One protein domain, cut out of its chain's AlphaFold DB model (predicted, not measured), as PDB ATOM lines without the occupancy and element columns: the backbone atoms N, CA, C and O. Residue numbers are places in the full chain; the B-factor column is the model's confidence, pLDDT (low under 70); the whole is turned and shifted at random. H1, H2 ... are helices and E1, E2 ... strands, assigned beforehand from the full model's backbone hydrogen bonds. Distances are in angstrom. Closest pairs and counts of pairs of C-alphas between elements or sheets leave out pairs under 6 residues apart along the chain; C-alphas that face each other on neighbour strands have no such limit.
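This is residues 20 to 141 of the 143 residues of an uncharacterized protein of Crocosphaera chwakensis CCY0110 (UniProt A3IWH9). A long, twisted two-stranded hairpin, E1 and E2, stands between two groups of helices: H2 with H1 and the long H5 to one side, H3 and H4 to the other. Short E3 adds a third strand beside E1, and the hairpin's turn, residues 52 to 56, reaches away from the helices. The printed part has 122 residues with five named helices and three named strands, in the order H1 H2 E1 E2 H3 H4 E3 H5, class mixed; the antiparallel sheet runs E2 E1 E3. It is loose, with a radius of gyration of the C-alphas of 17.0 A and spans of 59 by 43 by 24 A.

H1 is residues 20 to 23, from C-alpha 20 at (75.017, 179.721, 190.906). H2 is 25 to 36, 16.9 A; E1 40 to 51, 31.7 A; E2 57 to 68, 33.3 A; H3 71 to 81, 15.4 A; H4 93 to 99; E3 114 to 116. H5, residues 121 to 139, is 26.9 A long and ends at C-alpha 139, (64.519, 181.897, 194.222).

In the E1 and E2 hairpin, N 48 and O 60 are 3.0 A apart; between E1 and E3, N 115 and O 43 are 2.8 A apart. H2, H3 and H4 only graze the sheet. H2 touches residues 121 to 128 of H5, closest C-alphas Leu 31 and Pro 121, 5.5 A. H3 touches H4, closest C-alphas Leu 81 and Met 97, 6.6 A. H1 only just touches H5, with 3 pairs of C-alphas within 8 A, closest Ile 20 and Ile 132, 6.6 A. Every O i to N i+4 pair is within hydrogen-bond range in H2, H3 and H5; H4 has 0 of 3, but 4 of 4 O i to N i+3 pairs; H1 is too short for an i+4 pair.

The C-alphas farthest apart, of Asp 88 and Gly 141, are 59.2 A apart. The printed part has no cut; the links H3 to H4 and H4 to E3 are long. Residues 85 to 91 and 140 to 141 have pLDDT under 70.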
ATOM      1  N   ILE A  20      74.558 178.637 191.791       94.25
ATOM      2  CA  ILE A  20      75.017 179.721 190.906       94.25
ATOM      3  C   ILE A  20      76.262 180.403 191.473       94.25
ATOM      4  O   ILE A  20      77.190 180.691 190.713       94.25
ATOM      5  N   LEU A  21      76.317 180.620 192.791       94.12
ATOM      6  CA  LEU A  21      77.458 181.258 193.437       94.12
ATOM      7  C   LEU A  21      78.720 180.418 193.273       94.12
ATOM      8  O   LEU A  21      79.740 180.980 192.878       94.12
ATOM      9  N   LYS A  22      78.628 179.102 193.481       92.88
ATOM     10  CA  LYS A  22      79.739 178.168 193.292       92.88
ATOM     11  C   LYS A  22      80.186 178.105 191.832       92.88
ATOM     12  O   LYS A  22      81.348 178.330 191.531       92.88
ATOM     13  N   ARG A  23      79.251 177.899 190.898       93.06
ATOM     14  CA  ARG A  23      79.548 177.774 189.455       93.06
ATOM     15  C   ARG A  23      80.236 179.009 188.864       93.06
ATOM     16  O   ARG A  23      80.861 178.929 187.814       93.06
ATOM     17  N   THR A  24      80.046 180.175 189.472       94.56
ATOM     18  CA  THR A  24      80.561 181.446 188.946       94.56
ATOM     19  C   THR A  24      81.722 182.008 189.765       94.56
ATOM     20  O   THR A  24      82.196 183.100 189.467       94.56
ATOM     21  N   GLU A  25      82.200 181.277 190.773       94.62
ATOM     22  CA  GLU A  25      83.215 181.734 191.722       94.62
ATOM     23  C   GLU A  25      84.557 182.050 191.060       94.62
ATOM     24  O   GLU A  25      84.988 183.203 191.118       94.62
ATOM     25  N   THR A  26      85.135 181.094 190.324       95.38
ATOM     26  CA  THR A  26      86.370 181.290 189.546       95.38
ATOM     27  C   THR A  26      86.269 182.501 188.627       95.38
ATOM     28  O   THR A  26      87.143 183.365 188.601       95.38
ATOM     29  N   LYS A  27      85.160 182.615 187.884       96.19
ATOM     30  CA  LYS A  27      84.966 183.723 186.944       96.19
ATOM     31  C   LYS A  27      84.891 185.072 187.666       96.19
ATOM     32  O   LYS A  27      85.508 186.025 187.203       96.19
ATOM     33  N   ARG A  28      84.172 185.169 188.791       95.62
ATOM     34  CA  ARG A  28      84.126 186.404 189.597       95.62
ATOM     35  C   ARG A  28      85.512 186.783 190.114       95.62
ATOM     36  O   ARG A  28      85.873 187.951 190.018       95.62
ATOM     37  N   PHE A  29      86.264 185.809 190.627       95.75
ATOM     38  CA  PHE A  29      87.626 186.011 191.117       95.75
ATOM     39  C   PHE A  29      88.542 186.561 190.015       95.75
ATOM     40  O   PHE A  29      89.104 187.641 190.167       95.75
ATOM     41  N   LEU A  30      88.605 185.896 188.858       96.81
ATOM     42  CA  LEU A  30      89.444 186.331 187.735       96.81
ATOM     43  C   LEU A  30      89.057 187.721 187.211       96.81
ATOM     44  O   LEU A  30      89.924 188.554 186.953       96.81
ATOM     45  N   LEU A  31      87.755 188.000 187.082       97.56
ATOM     46  CA  LEU A  31      87.277 189.316 186.654       97.56
ATOM     47  C   LEU A  31      87.669 190.414 187.644       97.56
ATOM     48  O   LEU A  31      88.067 191.490 187.210       97.56
ATOM     49  N   HIS A  32      87.598 190.145 188.950       95.50
ATOM     50  CA  HIS A  32      88.065 191.084 189.966       95.50
ATOM     51  C   HIS A  32      89.554 191.402 189.789       95.50
ATOM     52  O   HIS A  32      89.908 192.577 189.710       95.50
ATOM     53  N   ILE A  33      90.396 190.376 189.630       95.62
ATOM     54  CA  ILE A  33      91.838 190.540 189.402       95.62
ATOM     55  C   ILE A  33      92.102 191.383 188.149       95.62
ATOM     56  O   ILE A  33      92.809 192.381 188.223       95.62
ATOM     57  N   TRP A  34      91.477 191.074 187.011       97.06
ATOM     58  CA  TRP A  34      91.701 191.839 185.776       97.06
ATOM     59  C   TRP A  34      91.160 193.271 185.797       97.06
ATOM     60  O   TRP A  34      91.604 194.094 184.999       97.06
ATOM     61  N   ILE A  35      90.194 193.575 186.665       96.56
ATOM     62  CA  ILE A  35      89.719 194.948 186.877       96.56
ATOM     63  C   ILE A  35      90.730 195.740 187.716       96.56
ATOM     64  O   ILE A  35      90.967 196.909 187.419       96.56
ATOM     65  N   GLN A  36      91.323 195.124 188.743       95.25
ATOM     66  CA  GLN A  36      92.324 195.772 189.604       95.25
ATOM     67  C   GLN A  36      93.698 195.907 188.927       95.25
ATOM     68  O   GLN A  36      94.426 196.881 189.157       95.25
ATOM     69  N   TYR A  37      94.030 194.945 188.067       95.50
ATOM     70  CA  TYR A  37      95.332 194.805 187.421       95.50
ATOM     71  C   TYR A  37      95.171 194.694 185.893       95.50
ATOM     72  O   TYR A  37      95.289 193.606 185.312       95.50
ATOM     73  N   PRO A  38      94.845 195.812 185.213       95.88
ATOM     74  CA  PRO A  38      94.673 195.860 183.761       95.88
ATOM     75  C   PRO A  38      95.974 195.640 182.972       95.88
ATOM     76  O   PRO A  38      95.936 195.599 181.747       95.88
ATOM     77  N   GLU A  39      97.117 195.488 183.623       96.69
ATOM     78  CA  GLU A  39      98.414 195.150 183.036       96.69
ATOM     79  C   GLU A  39      98.505 193.658 182.672       96.69
ATOM     80  O   GLU A  39      99.257 193.247 181.783       96.69
ATOM     81  N   ILE A  40      97.677 192.840 183.327       96.56
ATOM     82  CA  ILE A  40      97.661 191.386 183.205       96.56
ATOM     83  C   ILE A  40      96.863 190.967 181.973       96.56
ATOM     84  O   ILE A  40      95.687 191.313 181.813       96.56
ATOM     85  N   LYS A  41      97.486 190.162 181.114       97.62
ATOM     86  CA  LYS A  41      96.881 189.569 179.918       97.62
ATOM     87  C   LYS A  41      96.311 188.181 180.200       97.62
ATOM     88  O   LYS A  41      95.212 187.875 179.734       97.62
ATOM     89  N   SER A  42      97.031 187.342 180.937       97.69
ATOM     90  CA  SER A  42      96.557 186.006 181.299       97.69
ATOM     91  C   SER A  42      97.175 185.500 182.598       97.69
ATOM     92  O   SER A  42      98.212 185.992 183.045       97.69
ATOM     93  N   LEU A  43      96.493 184.534 183.210       96.50
ATOM     94  CA  LEU A  43      96.881 183.898 184.464       96.50
ATOM     95  C   LEU A  43      96.750 182.383 184.318       96.50
ATOM     96  O   LEU A  43      95.766 181.899 183.758       96.50
ATOM     97  N   THR A  44      97.709 181.644 184.858       96.12
ATOM     98  CA  THR A  44      97.663 180.187 184.985       96.12
ATOM     99  C   THR A  44      97.889 179.842 186.446       96.12
ATOM    100  O   THR A  44      98.864 180.290 187.046       96.12
ATOM    101  N   PHE A  45      96.998 179.032 187.006       94.69
ATOM    102  CA  PHE A  45      97.060 178.604 188.400       94.69
ATOM    103  C   PHE A  45      97.438 177.135 188.486       94.69
ATOM    104  O   PHE A  45      97.104 176.346 187.599       94.69
ATOM    105  N   GLU A  46      98.101 176.778 189.570       93.94
ATOM    106  CA  GLU A  46      98.392 175.402 189.939       93.94
ATOM    107  C   GLU A  46      98.003 175.196 191.401       93.94
ATOM    108  O   GLU A  46      97.844 176.148 192.171       93.94
ATOM    109  N   ASP A  47      97.775 173.945 191.772       92.19
ATOM    110  CA  ASP A  47      97.513 173.552 193.137       92.19
ATOM    111  C   ASP A  47      98.556 172.560 193.627       92.19
ATOM    112  O   ASP A  47      99.062 171.715 192.893       92.19
ATOM    113  N   ASN A  48      98.856 172.655 194.912       90.25
ATOM    114  CA  ASN A  48      99.730 171.710 195.575       90.25
ATOM    115  C   ASN A  48      99.152 171.348 196.945       90.25
ATOM    116  O   ASN A  48      98.177 171.939 197.425       90.25
ATOM    117  N   TYR A  49      99.718 170.308 197.541       89.12
ATOM    118  CA  TYR A  49      99.319 169.790 198.834       89.12
ATOM    119  C   TYR A  49     100.461 169.973 199.819       89.12
ATOM    120  O   TYR A  49     101.562 169.467 199.610       89.12
ATOM    121  N   GLU A  50     100.170 170.654 200.917       88.50
ATOM    122  CA  GLU A  50     101.098 170.839 202.025       88.50
ATOM    123  C   GLU A  50     100.598 170.112 203.262       88.50
ATOM    124  O   GLU A  50      99.393 169.974 203.474       88.50
ATOM    125  N   TYR A  51     101.537 169.616 204.065       88.50
ATOM    126  CA  TYR A  51     101.246 169.003 205.354       88.50
ATOM    127  C   TYR A  51     101.425 170.046 206.449       88.50
ATOM    128  O   TYR A  51     102.447 170.726 206.493       88.50
ATOM    129  N   ASP A  52     100.451 170.139 207.348       86.50
ATOM    130  CA  ASP A  52     100.623 170.858 208.601       86.50
ATOM    131  C   ASP A  52     101.502 170.058 209.581       86.50
ATOM    132  O   ASP A  52     101.754 168.858 209.411       86.50
ATOM    133  N   ASP A  53     101.934 170.716 210.657       88.19
ATOM    134  CA  ASP A  53     102.746 170.101 211.717       88.19
ATOM    135  C   ASP A  53     102.042 168.919 212.421       88.19
ATOM    136  O   ASP A  53     102.686 168.123 213.107       88.19
ATOM    137  N   ASN A  54     100.721 168.779 212.254       88.44
ATOM    138  CA  ASN A  54      99.913 167.694 212.811       88.44
ATOM    139  C   ASN A  54      99.730 166.519 211.830       88.44
ATOM    140  O   ASN A  54      99.066 165.536 212.174       88.44
ATOM    141  N   GLY A  55     100.308 166.593 210.626       82.50
ATOM    142  CA  GLY A  55     100.201 165.578 209.579       82.50
ATOM    143  C   GLY A  55      98.892 165.612 208.782       82.50
ATOM    144  O   GLY A  55      98.641 164.694 207.997       82.50
ATOM    145  N   SER A  56      98.057 166.639 208.955       89.12
ATOM    146  CA  SER A  56      96.918 166.903 208.070       89.12
ATOM    147  C   SER A  56      97.436 167.539 206.787       89.12
ATOM    148  O   SER A  56      98.273 168.432 206.848       89.12
ATOM    149  N   TYR A  57      96.940 167.115 205.626       86.50
ATOM    150  CA  TYR A  57      97.253 167.806 204.378       86.50
ATOM    151  C   TYR A  57      96.161 168.820 204.035       86.50
ATOM    152  O   TYR A  57      94.971 168.553 204.224       86.50
ATOM    153  N   PHE A  58      96.557 169.965 203.494       86.88
ATOM    154  CA  PHE A  58      95.655 170.945 202.909       86.88
ATOM    155  C   PHE A  58      96.074 171.241 201.471       86.88
ATOM    156  O   PHE A  58      97.246 171.172 201.109       86.88
ATOM    157  N   ARG A  59      95.080 171.530 200.636       86.75
ATOM    158  CA  ARG A  59      95.277 171.968 199.256       86.75
ATOM    159  C   ARG A  59      95.434 173.482 199.254       86.75
ATOM    160  O   ARG A  59      94.567 174.162 199.805       86.75
ATOM    161  N   TYR A  60      96.464 174.002 198.603       88.00
ATOM    162  CA  TYR A  60      96.591 175.431 198.323       88.00
ATOM    163  C   TYR A  60      96.700 175.669 196.819       88.00
ATOM    164  O   TYR A  60      97.153 174.803 196.075       88.00
ATOM    165  N   ILE A  61      96.213 176.829 196.385       91.19
ATOM    166  CA  ILE A  61      96.231 177.280 194.993       91.19
ATOM    167  C   ILE A  61      97.212 178.442 194.934       91.19
ATOM    168  O   ILE A  61      97.110 179.352 195.755       91.19
ATOM    169  N   PHE A  62      98.121 178.416 193.970       89.81
ATOM    170  CA  PHE A  62      99.110 179.467 193.758       89.81
ATOM    171  C   PHE A  62      99.169 179.864 192.282       89.81
ATOM    172  O   PHE A  62      98.672 179.162 191.391       89.81
ATOM    173  N   LEU A  63      99.741 181.036 192.024       90.69
ATOM    174  CA  LEU A  63      99.945 181.527 190.672       90.69
ATOM    175  C   LEU A  63     101.170 180.838 190.067       90.69
ATOM    176  O   LEU A  63     102.294 181.050 190.498       90.69
ATOM    177  N   ASN A  64     100.954 180.032 189.033       91.75
ATOM    178  CA  ASN A  64     102.047 179.366 188.328       91.75
ATOM    179  C   ASN A  64     102.648 180.267 187.239       91.75
ATOM    180  O   ASN A  64     103.859 180.318 187.044       91.75
ATOM    181  N   GLN A  65     101.798 180.989 186.501       92.69
ATOM    182  CA  GLN A  65     102.265 181.858 185.424       92.69
ATOM    183  C   GLN A  65     101.370 183.081 185.242       92.69
ATOM    184  O   GLN A  65     100.145 183.001 185.325       92.69
ATOM    185  N   ILE A  66     102.006 184.197 184.900       94.31
ATOM    186  CA  ILE A  66     101.372 185.452 184.511       94.31
ATOM    187  C   ILE A  66     101.946 185.913 183.173       94.31
ATOM    188  O   ILE A  66     103.164 185.940 182.989       94.31
ATOM    189  N   GLU A  67     101.074 186.268 182.234       95.94
ATOM    190  CA  GLU A  67     101.473 187.021 181.044       95.94
ATOM    191  C   GLU A  67     100.972 188.455 181.168       95.94
ATOM    192  O   GLU A  67      99.805 188.692 181.493       95.94
ATOM    193  N   PHE A  68     101.837 189.405 180.836       96.06
ATOM    194  CA  PHE A  68     101.515 190.827 180.766       96.06
ATOM    195  C   PHE A  68     101.147 191.228 179.335       96.06
ATOM    196  O   PHE A  68     101.432 190.508 178.374       96.06
ATOM    197  N   ILE A  69     100.477 192.371 179.175       96.25
ATOM    198  CA  ILE A  69     100.162 192.911 177.840       96.25
ATOM    199  C   ILE A  69     101.450 193.199 177.056       96.25
ATOM    200  O   ILE A  69     101.523 192.919 175.858       96.25
ATOM    201  N   ASN A  70     102.435 193.783 177.731       96.06
ATOM    202  CA  ASN A  70     103.762 194.130 177.236       96.06
ATOM    203  C   ASN A  70     104.716 194.284 178.441       96.06
ATOM    204  O   ASN A  70     104.281 194.189 179.589       96.06
ATOM    205  N   GLU A  71     106.005 194.506 178.178       93.62
ATOM    206  CA  GLU A  71     107.007 194.703 179.240       93.62
ATOM    207  C   GLU A  71     106.755 195.979 180.054       93.62
ATOM    208  O   GLU A  71     106.851 195.945 181.271       93.62
ATOM    209  N   GLU A  72     106.328 197.070 179.412       94.81
ATOM    210  CA  GLU A  72     105.986 198.331 180.097       94.81
ATOM    211  C   GLU A  72     104.896 198.117 181.162       94.81
ATOM    212  O   GLU A  72     105.040 198.544 182.295       94.81
ATOM    213  N   ALA A  73     103.852 197.343 180.855       95.12
ATOM    214  CA  ALA A  73     102.798 197.017 181.809       95.12
ATOM    215  C   ALA A  73     103.292 196.115 182.956       95.12
ATOM    216  O   ALA A  73     102.757 196.175 184.062       95.12
ATOM    217  N   LYS A  74     104.300 195.264 182.714       93.38
ATOM    218  CA  LYS A  74     104.954 194.502 183.786       93.38
ATOM    219  C   LYS A  74     105.682 195.453 184.737       93.38
ATOM    220  O   LYS A  74     105.519 195.317 185.946       93.38
ATOM    221  N   GLU A  75     106.461 196.383 184.191       90.56
ATOM    222  CA  GLU A  75     107.213 197.388 184.952       90.56
ATOM    223  C   GLU A  75     106.272 198.303 185.750       90.56
ATOM    224  O   GLU A  75     106.458 198.458 186.954       90.56
ATOM    225  N   ASP A  76     105.204 198.803 185.121       91.50
ATOM    226  CA  ASP A  76     104.182 199.636 185.767       91.50
ATOM    227  C   ASP A  76     103.506 198.909 186.942       91.50
ATOM    228  O   ASP A  76     103.267 199.495 188.004       91.50
ATOM    229  N   LEU A  77     103.165 197.623 186.768       92.50
ATOM    230  CA  LEU A  77     102.548 196.846 187.842       92.50
ATOM    231  C   LEU A  77     103.540 196.575 188.976       92.50
ATOM    232  O   LEU A  77     103.146 196.650 190.138       92.50
ATOM    233  N   HIS A  78     104.792 196.269 188.641       90.06
ATOM    234  CA  HIS A  78     105.856 196.066 189.617       90.06
ATOM    235  C   HIS A  78     106.042 197.309 190.489       90.06
ATOM    236  O   HIS A  78     105.866 197.218 191.695       90.06
ATOM    237  N   GLU A  79     106.264 198.483 189.887       89.06
ATOM    238  CA  GLU A  79     106.434 199.750 190.619       89.06
ATOM    239  C   GLU A  79     105.215 200.078 191.497       89.06
ATOM    240  O   GLU A  79     105.339 200.660 192.574       89.06
ATOM    241  N   ARG A  80     104.010 199.691 191.060       90.75
ATOM    242  CA  ARG A  80     102.781 199.900 191.833       90.75
ATOM    243  C   ARG A  80     102.657 198.969 193.039       90.75
ATOM    244  O   ARG A  80     102.091 199.392 194.049       90.75
ATOM    245  N   LEU A  81     103.080 197.713 192.911       89.81
ATOM    246  CA  LEU A  81     102.958 196.706 193.969       89.81
ATOM    247  C   LEU A  81     104.131 196.757 194.945       89.81
ATOM    248  O   LEU A  81     103.900 196.693 196.149       89.81
ATOM    249  N   ASP A  82     105.340 196.936 194.428       87.25
ATOM    250  CA  ASP A  82     106.574 197.000 195.199       87.25
ATOM    251  C   ASP A  82     107.429 198.217 194.785       87.25
ATOM    252  O   ASP A  82     108.387 198.105 194.019       87.25
ATOM    253  N   PRO A  83     107.061 199.429 195.245       81.00
ATOM    254  CA  PRO A  83     107.748 200.667 194.870       81.00
ATOM    255  C   PRO A  83     109.149 200.805 195.483       81.00
ATOM    256  O   PRO A  83     109.909 201.681 195.066       81.00
ATOM    257  N   ASP A  84     109.462 200.003 196.505       77.31
ATOM    258  CA  ASP A  84     110.713 200.077 197.258       77.31
ATOM    259  C   ASP A  84     111.740 199.025 196.792       77.31
ATOM    260  O   ASP A  84     112.915 199.134 197.161       77.31
ATOM    261  N   ASP A  85     111.335 198.049 195.968       69.81
ATOM    262  CA  ASP A  85     112.238 197.045 195.403       69.81
ATOM    263  C   ASP A  85     113.075 197.614 194.244       69.81
ATOM    264  O   ASP A  85     112.588 198.085 193.210       69.81
ATOM    265  N   ILE A  86     114.394 197.578 194.429       59.62
ATOM    266  CA  ILE A  86     115.393 198.130 193.515       59.62
ATOM    267  C   ILE A  86     115.841 197.033 192.538       59.62
ATOM    268  O   ILE A  86     117.027 196.767 192.457       59.62
ATOM    269  N   PHE A  87     114.931 196.396 191.787       57.25
ATOM    270  CA  PHE A  87     115.240 195.420 190.714       57.25
ATOM    271  C   PHE A  87     116.409 194.445 191.019       57.25
ATOM    272  O   PHE A  87     117.180 194.085 190.120       57.25
ATOM    273  N   ASP A  88     116.592 194.040 192.276       51.28
ATOM    274  CA  ASP A  88     117.855 193.449 192.726       51.28
ATOM    275  C   ASP A  88     117.736 191.922 192.706       51.28
ATOM    276  O   ASP A  88     117.652 191.297 193.746       51.28
ATOM    277  N   GLU A  89     117.700 191.315 191.509       53.09
ATOM    278  CA  GLU A  89     117.786 189.854 191.246       53.09
ATOM    279  C   GLU A  89     116.927 188.911 192.135       53.09
ATOM    280  O   GLU A  89     117.126 187.691 192.104       53.09
ATOM    281  N   GLU A  90     115.971 189.425 192.909       52.78
ATOM    282  CA  GLU A  90     115.113 188.612 193.759       52.78
ATOM    283  C   GLU A  90     114.104 187.834 192.894       52.78
ATOM    284  O   GLU A  90     113.757 188.246 191.776       52.78
ATOM    285  N   PRO A  91     113.677 186.641 193.350       60.06
ATOM    286  CA  PRO A  91     112.578 185.921 192.717       60.06
ATOM    287  C   PRO A  91     111.360 186.846 192.562       60.06
ATOM    288  O   PRO A  91     111.192 187.789 193.324       60.06
ATOM    289  N   GLU A  92     110.518 186.606 191.550       71.00
ATOM    290  CA  GLU A  92     109.356 187.452 191.215       71.00
ATOM    291  C   GLU A  92     108.214 187.367 192.264       71.00
ATOM    292  O   GLU A  92     107.037 187.292 191.906       71.00
ATOM    293  N   ASP A  93     108.558 187.370 193.553       78.50
ATOM    294  CA  ASP A  93     107.694 187.236 194.726       78.50
ATOM    295  C   ASP A  93     106.697 188.396 194.834       78.50
ATOM    296  O   ASP A  93     105.580 188.211 195.315       78.50
ATOM    297  N   TRP A  94     107.030 189.565 194.276       84.25
ATOM    298  CA  TRP A  94     106.104 190.694 194.139       84.25
ATOM    299  C   TRP A  94     104.792 190.303 193.435       84.25
ATOM    300  O   TRP A  94     103.744 190.906 193.669       84.25
ATOM    301  N   LYS A  95     104.802 189.263 192.585       84.44
ATOM    302  CA  LYS A  95     103.593 188.759 191.916       84.44
ATOM    303  C   LYS A  95     102.582 188.189 192.901       84.44
ATOM    304  O   LYS A  95     101.386 188.260 192.632       84.44
ATOM    305  N   GLU A  96     103.028 187.663 194.037       83.38
ATOM    306  CA  GLU A  96     102.133 187.170 195.085       83.38
ATOM    307  C   GLU A  96     101.364 188.319 195.756       83.38
ATOM    308  O   GLU A  96     100.239 188.122 196.218       83.38
ATOM    309  N   MET A  97     101.884 189.554 195.709       88.31
ATOM    310  CA  MET A  97     101.197 190.744 196.237       88.31
ATOM    311  C   MET A  97      99.900 191.065 195.481       88.31
ATOM    312  O   MET A  97      99.012 191.713 196.034       88.31
ATOM    313  N   ILE A  98      99.727 190.553 194.251       88.94
ATOM    314  CA  ILE A  98      98.455 190.603 193.503       88.94
ATOM    315  C   ILE A  98      97.309 189.999 194.332       88.94
ATOM    316  O   ILE A  98      96.158 190.435 194.210       88.94
ATOM    317  N   PHE A  99      97.628 189.013 195.175       86.12
ATOM    318  CA  PHE A  99      96.695 188.262 196.007       86.12
ATOM    319  C   PHE A  99      96.782 188.627 197.492       86.12
ATOM    320  O   PHE A  99      96.182 187.935 198.317       86.12
ATOM    321  N   ASP A 100      97.480 189.704 197.872       82.19
ATOM    322  CA  ASP A 100      97.541 190.086 199.284       82.19
ATOM    323  C   ASP A 100      96.132 190.405 199.818       82.19
ATOM    324  O   ASP A 100      95.360 191.183 199.250       82.19
ATOM    325  N   GLY A 101      95.753 189.717 200.893       78.75
ATOM    326  CA  GLY A 101      94.402 189.760 201.457       78.75
ATOM    327  C   GLY A 101      93.310 189.021 200.664       78.75
ATOM    328  O   GLY A 101      92.148 189.070 201.078       78.75
ATOM    329  N   ILE A 102      93.633 188.315 199.571       83.62
ATOM    330  CA  ILE A 102      92.672 187.554 198.754       83.62
ATOM    331  C   ILE A 102      93.208 186.151 198.465       83.62
ATOM    332  O   ILE A 102      94.139 185.966 197.694       83.62
ATOM    333  N   GLN A 103      92.553 185.118 198.995       85.12
ATOM    334  CA  GLN A 103      92.905 183.743 198.640       85.12
ATOM    335  C   GLN A 103      92.535 183.451 197.173       85.12
ATOM    336  O   GLN A 103      91.394 183.727 196.787       85.12
ATOM    337  N   PRO A 104      93.432 182.860 196.357       89.81
ATOM    338  CA  PRO A 104      93.082 182.435 195.008       89.81
ATOM    339  C   PRO A 104      91.959 181.396 195.010       89.81
ATOM    340  O   PRO A 104      92.025 180.395 195.729       89.81
ATOM    341  N   ILE A 105      90.932 181.617 194.184       91.31
ATOM    342  CA  ILE A 105      89.806 180.687 194.043       91.31
ATOM    343  C   ILE A 105      89.641 180.305 192.578       91.31
ATOM    344  O   ILE A 105      89.178 181.099 191.758       91.31
ATOM    345  N   VAL A 106      90.021 179.068 192.258       92.62
ATOM    346  CA  VAL A 106      89.941 178.500 190.911       92.62
ATOM    347  C   VAL A 106      89.441 177.060 190.990       92.62
ATOM    348  O   VAL A 106      89.865 176.274 191.846       92.62
ATOM    349  N   ASP A 107      88.534 176.717 190.078       91.25
ATOM    350  CA  ASP A 107      87.976 175.375 189.961       91.25
ATOM    351  C   ASP A 107      89.098 174.338 189.768       91.25
ATOM    352  O   ASP A 107      89.955 174.522 188.900       91.25
ATOM    353  N   PRO A 108      89.094 173.213 190.513       88.69
ATOM    354  CA  PRO A 108      90.133 172.187 190.397       88.69
ATOM    355  C   PRO A 108      90.321 171.652 188.975       88.69
ATOM    356  O   PRO A 108      91.437 171.376 188.554       88.69
ATOM    357  N   GLU A 109      89.229 171.541 188.218       89.62
ATOM    358  CA  GLU A 109      89.242 171.053 186.834       89.62
ATOM    359  C   GLU A 109      89.913 172.032 185.857       89.62
ATOM    360  O   GLU A 109      90.229 171.667 184.724       89.62
ATOM    361  N   SER A 110      90.117 173.280 186.283       90.12
ATOM    362  CA  SER A 110      90.721 174.343 185.479       90.12
ATOM    363  C   SER A 110      92.161 174.669 185.882       90.12
ATOM    364  O   SER A 110      92.744 175.609 185.347       90.12
ATOM    365  N   MET A 111      92.757 173.884 186.784       91.56
ATOM    366  CA  MET A 111      94.182 173.989 187.101       91.56
ATOM    367  C   MET A 111      95.034 173.738 185.854       91.56
ATOM    368  O   MET A 111      94.663 172.950 184.981       91.56
ATOM    369  N   LEU A 112      96.163 174.443 185.761       92.88
ATOM    370  CA  LEU A 112      97.082 174.466 184.618       92.88
ATOM    371  C   LEU A 112      96.473 174.986 183.304       92.88
ATOM    372  O   LEU A 112      97.163 175.026 182.284       92.88
ATOM    373  N   GLN A 113      95.208 175.417 183.304       95.38
ATOM    374  CA  GLN A 113      94.628 176.130 182.173       95.38
ATOM    375  C   GLN A 113      94.995 177.612 182.250       95.38
ATOM    376  O   GLN A 113      94.949 178.235 183.311       95.38
ATOM    377  N   THR A 114      95.330 178.190 181.098       96.75
ATOM    378  CA  THR A 114      95.588 179.625 180.983       96.75
ATOM    379  C   THR A 114      94.282 180.380 180.780       96.75
ATOM    380  O   THR A 114      93.615 180.259 179.749       96.75
ATOM    381  N   PHE A 115      93.936 181.220 181.747       97.31
ATOM    382  CA  PHE A 115      92.802 182.125 181.674       97.31
ATOM    383  C   PHE A 115      93.234 183.426 181.011       97.31
ATOM    384  O   PHE A 115      94.091 184.140 181.525       97.31
ATOM    385  N   THR A 116      92.637 183.747 179.867       97.75
ATOM    386  CA  THR A 116      92.920 184.999 179.152       97.75
ATOM    387  C   THR A 116      91.920 186.068 179.558       97.75
ATOM    388  O   THR A 116      90.719 185.801 179.629       97.75
ATOM    389  N   ARG A 117      92.413 187.287 179.786       97.62
ATOM    390  CA  ARG A 117      91.570 188.434 180.103       97.62
ATOM    391  C   ARG A 117      90.567 188.696 178.972       97.62
ATOM    392  O   ARG A 117      90.980 188.794 177.813       97.62
ATOM    393  N   PRO A 118      89.273 188.881 179.277       97.56
ATOM    394  CA  PRO A 118      88.302 189.277 178.270       97.56
ATOM    395  C   PRO A 118      88.526 190.722 177.806       97.56
ATOM    396  O   PRO A 118      89.131 191.535 178.501       97.56
ATOM    397  N   GLU A 119      87.976 191.079 176.647       96.81
ATOM    398  CA  GLU A 119      88.096 192.442 176.102       96.81
ATOM    399  C   GLU A 119      87.526 193.512 177.046       96.81
ATOM    400  O   GLU A 119      88.027 194.633 177.095       96.81
ATOM    401  N   ASN A 120      86.477 193.172 177.803       97.56
ATOM    402  CA  ASN A 120      85.846 194.077 178.758       97.56
ATOM    403  C   ASN A 120      85.478 193.342 180.063       97.56
ATOM    404  O   ASN A 120      84.338 192.890 180.211       97.56
ATOM    405  N   PRO A 121      86.427 193.232 181.014       97.69
ATOM    406  CA  PRO A 121      86.206 192.550 182.289       97.69
ATOM    407  C   PRO A 121      85.051 193.141 183.104       97.69
ATOM    408  O   PRO A 121      84.241 192.393 183.646       97.69
ATOM    409  N   GLN A 122      84.908 194.471 183.135       97.94
ATOM    410  CA  GLN A 122      83.828 195.123 183.883       97.94
ATOM    411  C   GLN A 122      82.451 194.735 183.336       97.94
ATOM    412  O   GLN A 122      81.576 194.329 184.094       97.94
ATOM    413  N   LYS A 123      82.270 194.780 182.012       98.06
ATOM    414  CA  LYS A 123      81.008 194.374 181.381       98.06
ATOM    415  C   LYS A 123      80.696 192.901 181.639       98.06
ATOM    416  O   LYS A 123      79.537 192.544 181.835       98.06
ATOM    417  N   GLU A 124      81.704 192.033 181.613       98.19
ATOM    418  CA  GLU A 124      81.510 190.622 181.951       98.19
ATOM    419  C   GLU A 124      81.110 190.416 183.412       98.19
ATOM    420  O   GLU A 124      80.241 189.585 183.682       98.19
ATOM    421  N   LEU A 125      81.686 191.191 184.335       97.75
ATOM    422  CA  LEU A 125      81.314 191.162 185.744       97.75
ATOM    423  C   LEU A 125      79.878 191.653 185.946       97.75
ATOM    424  O   LEU A 125      79.101 190.986 186.625       97.75
ATOM    425  N   ASP A 126      79.496 192.757 185.305       97.56
ATOM    426  CA  ASP A 126      78.141 193.310 185.384       97.56
ATOM    427  C   ASP A 126      77.095 192.305 184.872       97.56
ATOM    428  O   ASP A 126      76.064 192.086 185.511       97.56
ATOM    429  N   ASN A 127      77.382 191.631 183.752       97.81
ATOM    430  CA  ASN A 127      76.520 190.576 183.213       97.81
ATOM    431  C   ASN A 127      76.388 189.393 184.184       97.81
ATOM    432  O   ASN A 127      75.295 188.853 184.359       97.81
ATOM    433  N   LEU A 128      77.491 189.000 184.826       96.69
ATOM    434  CA  LEU A 128      77.514 187.903 185.791       96.69
ATOM    435  C   LEU A 128      76.717 188.245 187.058       96.69
ATOM    436  O   LEU A 128      75.948 187.423 187.555       96.69
ATOM    437  N   ILE A 129      76.848 189.475 187.556       95.75
ATOM    438  CA  ILE A 129      76.066 189.985 188.688       95.75
ATOM    439  C   ILE A 129      74.577 190.028 188.333       95.75
ATOM    440  O   ILE A 129      73.741 189.656 189.161       95.75
ATOM    441  N   ALA A 130      74.228 190.439 187.112       96.00
ATOM    442  CA  ALA A 130      72.846 190.432 186.644       96.00
ATOM    443  C   ALA A 130      72.264 189.009 186.600       96.00
ATOM    444  O   ALA A 130      71.144 188.800 187.070       96.00
ATOM    445  N   GLU A 131      73.025 188.024 186.113       94.50
ATOM    446  CA  GLU A 131      72.623 186.611 186.125       94.50
ATOM    447  C   GLU A 131      72.384 186.103 187.556       94.50
ATOM    448  O   GLU A 131      71.321 185.552 187.854       94.50
ATOM    449  N   ILE A 132      73.332 186.339 188.470       94.06
ATOM    450  CA  ILE A 132      73.204 185.950 189.885       94.06
ATOM    451  C   ILE A 132      71.964 186.607 190.508       94.06
ATOM    452  O   ILE A 132      71.179 185.943 191.187       94.06
ATOM    453  N   SER A 133      71.743 187.893 190.232       93.38
ATOM    454  CA  SER A 133      70.593 188.645 190.745       93.38
ATOM    455  C   SER A 133      69.261 188.076 190.251       93.38
ATOM    456  O   SER A 133      68.302 188.013 191.018       93.38
ATOM    457  N   GLN A 134      69.190 187.609 189.001       93.19
ATOM    458  CA  GLN A 134      68.000 186.940 188.463       93.19
ATOM    459  C   GLN A 134      67.730 185.600 189.159       93.19
ATOM    460  O   GLN A 134      66.579 185.294 189.488       93.19
ATOM    461  N   VAL A 135      68.773 184.809 189.437       91.25
ATOM    462  CA  VAL A 135      68.628 183.561 190.204       91.25
ATOM    463  C   VAL A 135      68.118 183.859 191.613       91.25
ATOM    464  O   VAL A 135      67.154 183.236 192.045       91.25
ATOM    465  N   ILE A 136      68.676 184.861 192.296       89.19
ATOM    466  CA  ILE A 136      68.211 185.281 193.628       89.19
ATOM    467  C   ILE A 136      66.748 185.749 193.582       89.19
ATOM    468  O   ILE A 136      65.947 185.332 194.416       89.19
ATOM    469  N   ALA A 137      66.371 186.568 192.597       88.00
ATOM    470  CA  ALA A 137      65.004 187.073 192.466       88.00
ATOM    471  C   ALA A 137      63.983 185.951 192.203       88.00
ATOM    472  O   ALA A 137      62.906 185.934 192.800       88.00
ATOM    473  N   SER A 138      64.335 184.986 191.346       85.12
ATOM    474  CA  SER A 138      63.482 183.824 191.055       85.12
ATOM    475  C   SER A 138      63.414 182.823 192.213       85.12
ATOM    476  O   SER A 138      62.382 182.187 192.415       85.12
ATOM    477  N   ALA A 139      64.480 182.707 193.009       79.25
ATOM    478  CA  ALA A 139      64.519 181.897 194.222       79.25
ATOM    479  C   ALA A 139      63.728 182.542 195.379       79.25
ATOM    480  O   ALA A 139      63.118 181.838 196.180       79.25
ATOM    481  N   GLY A 140      63.690 183.876 195.444       65.25
ATOM    482  CA  GLY A 140      62.979 184.650 196.467       65.25
ATOM    483  C   GLY A 140      61.458 184.744 196.295       65.25
ATOM    484  O   GLY A 140      60.805 185.344 197.145       65.25
ATOM    485  N   GLY A 141      60.887 184.169 195.230       56.09
ATOM    486  CA  GLY A 141      59.440 184.175 194.998       56.09
ATOM    487  C   GLY A 141      58.881 185.553 194.637       56.09
ATOM    488  O   GLY A 141      57.832 185.938 195.145       56.09
TER     489      GLY A 141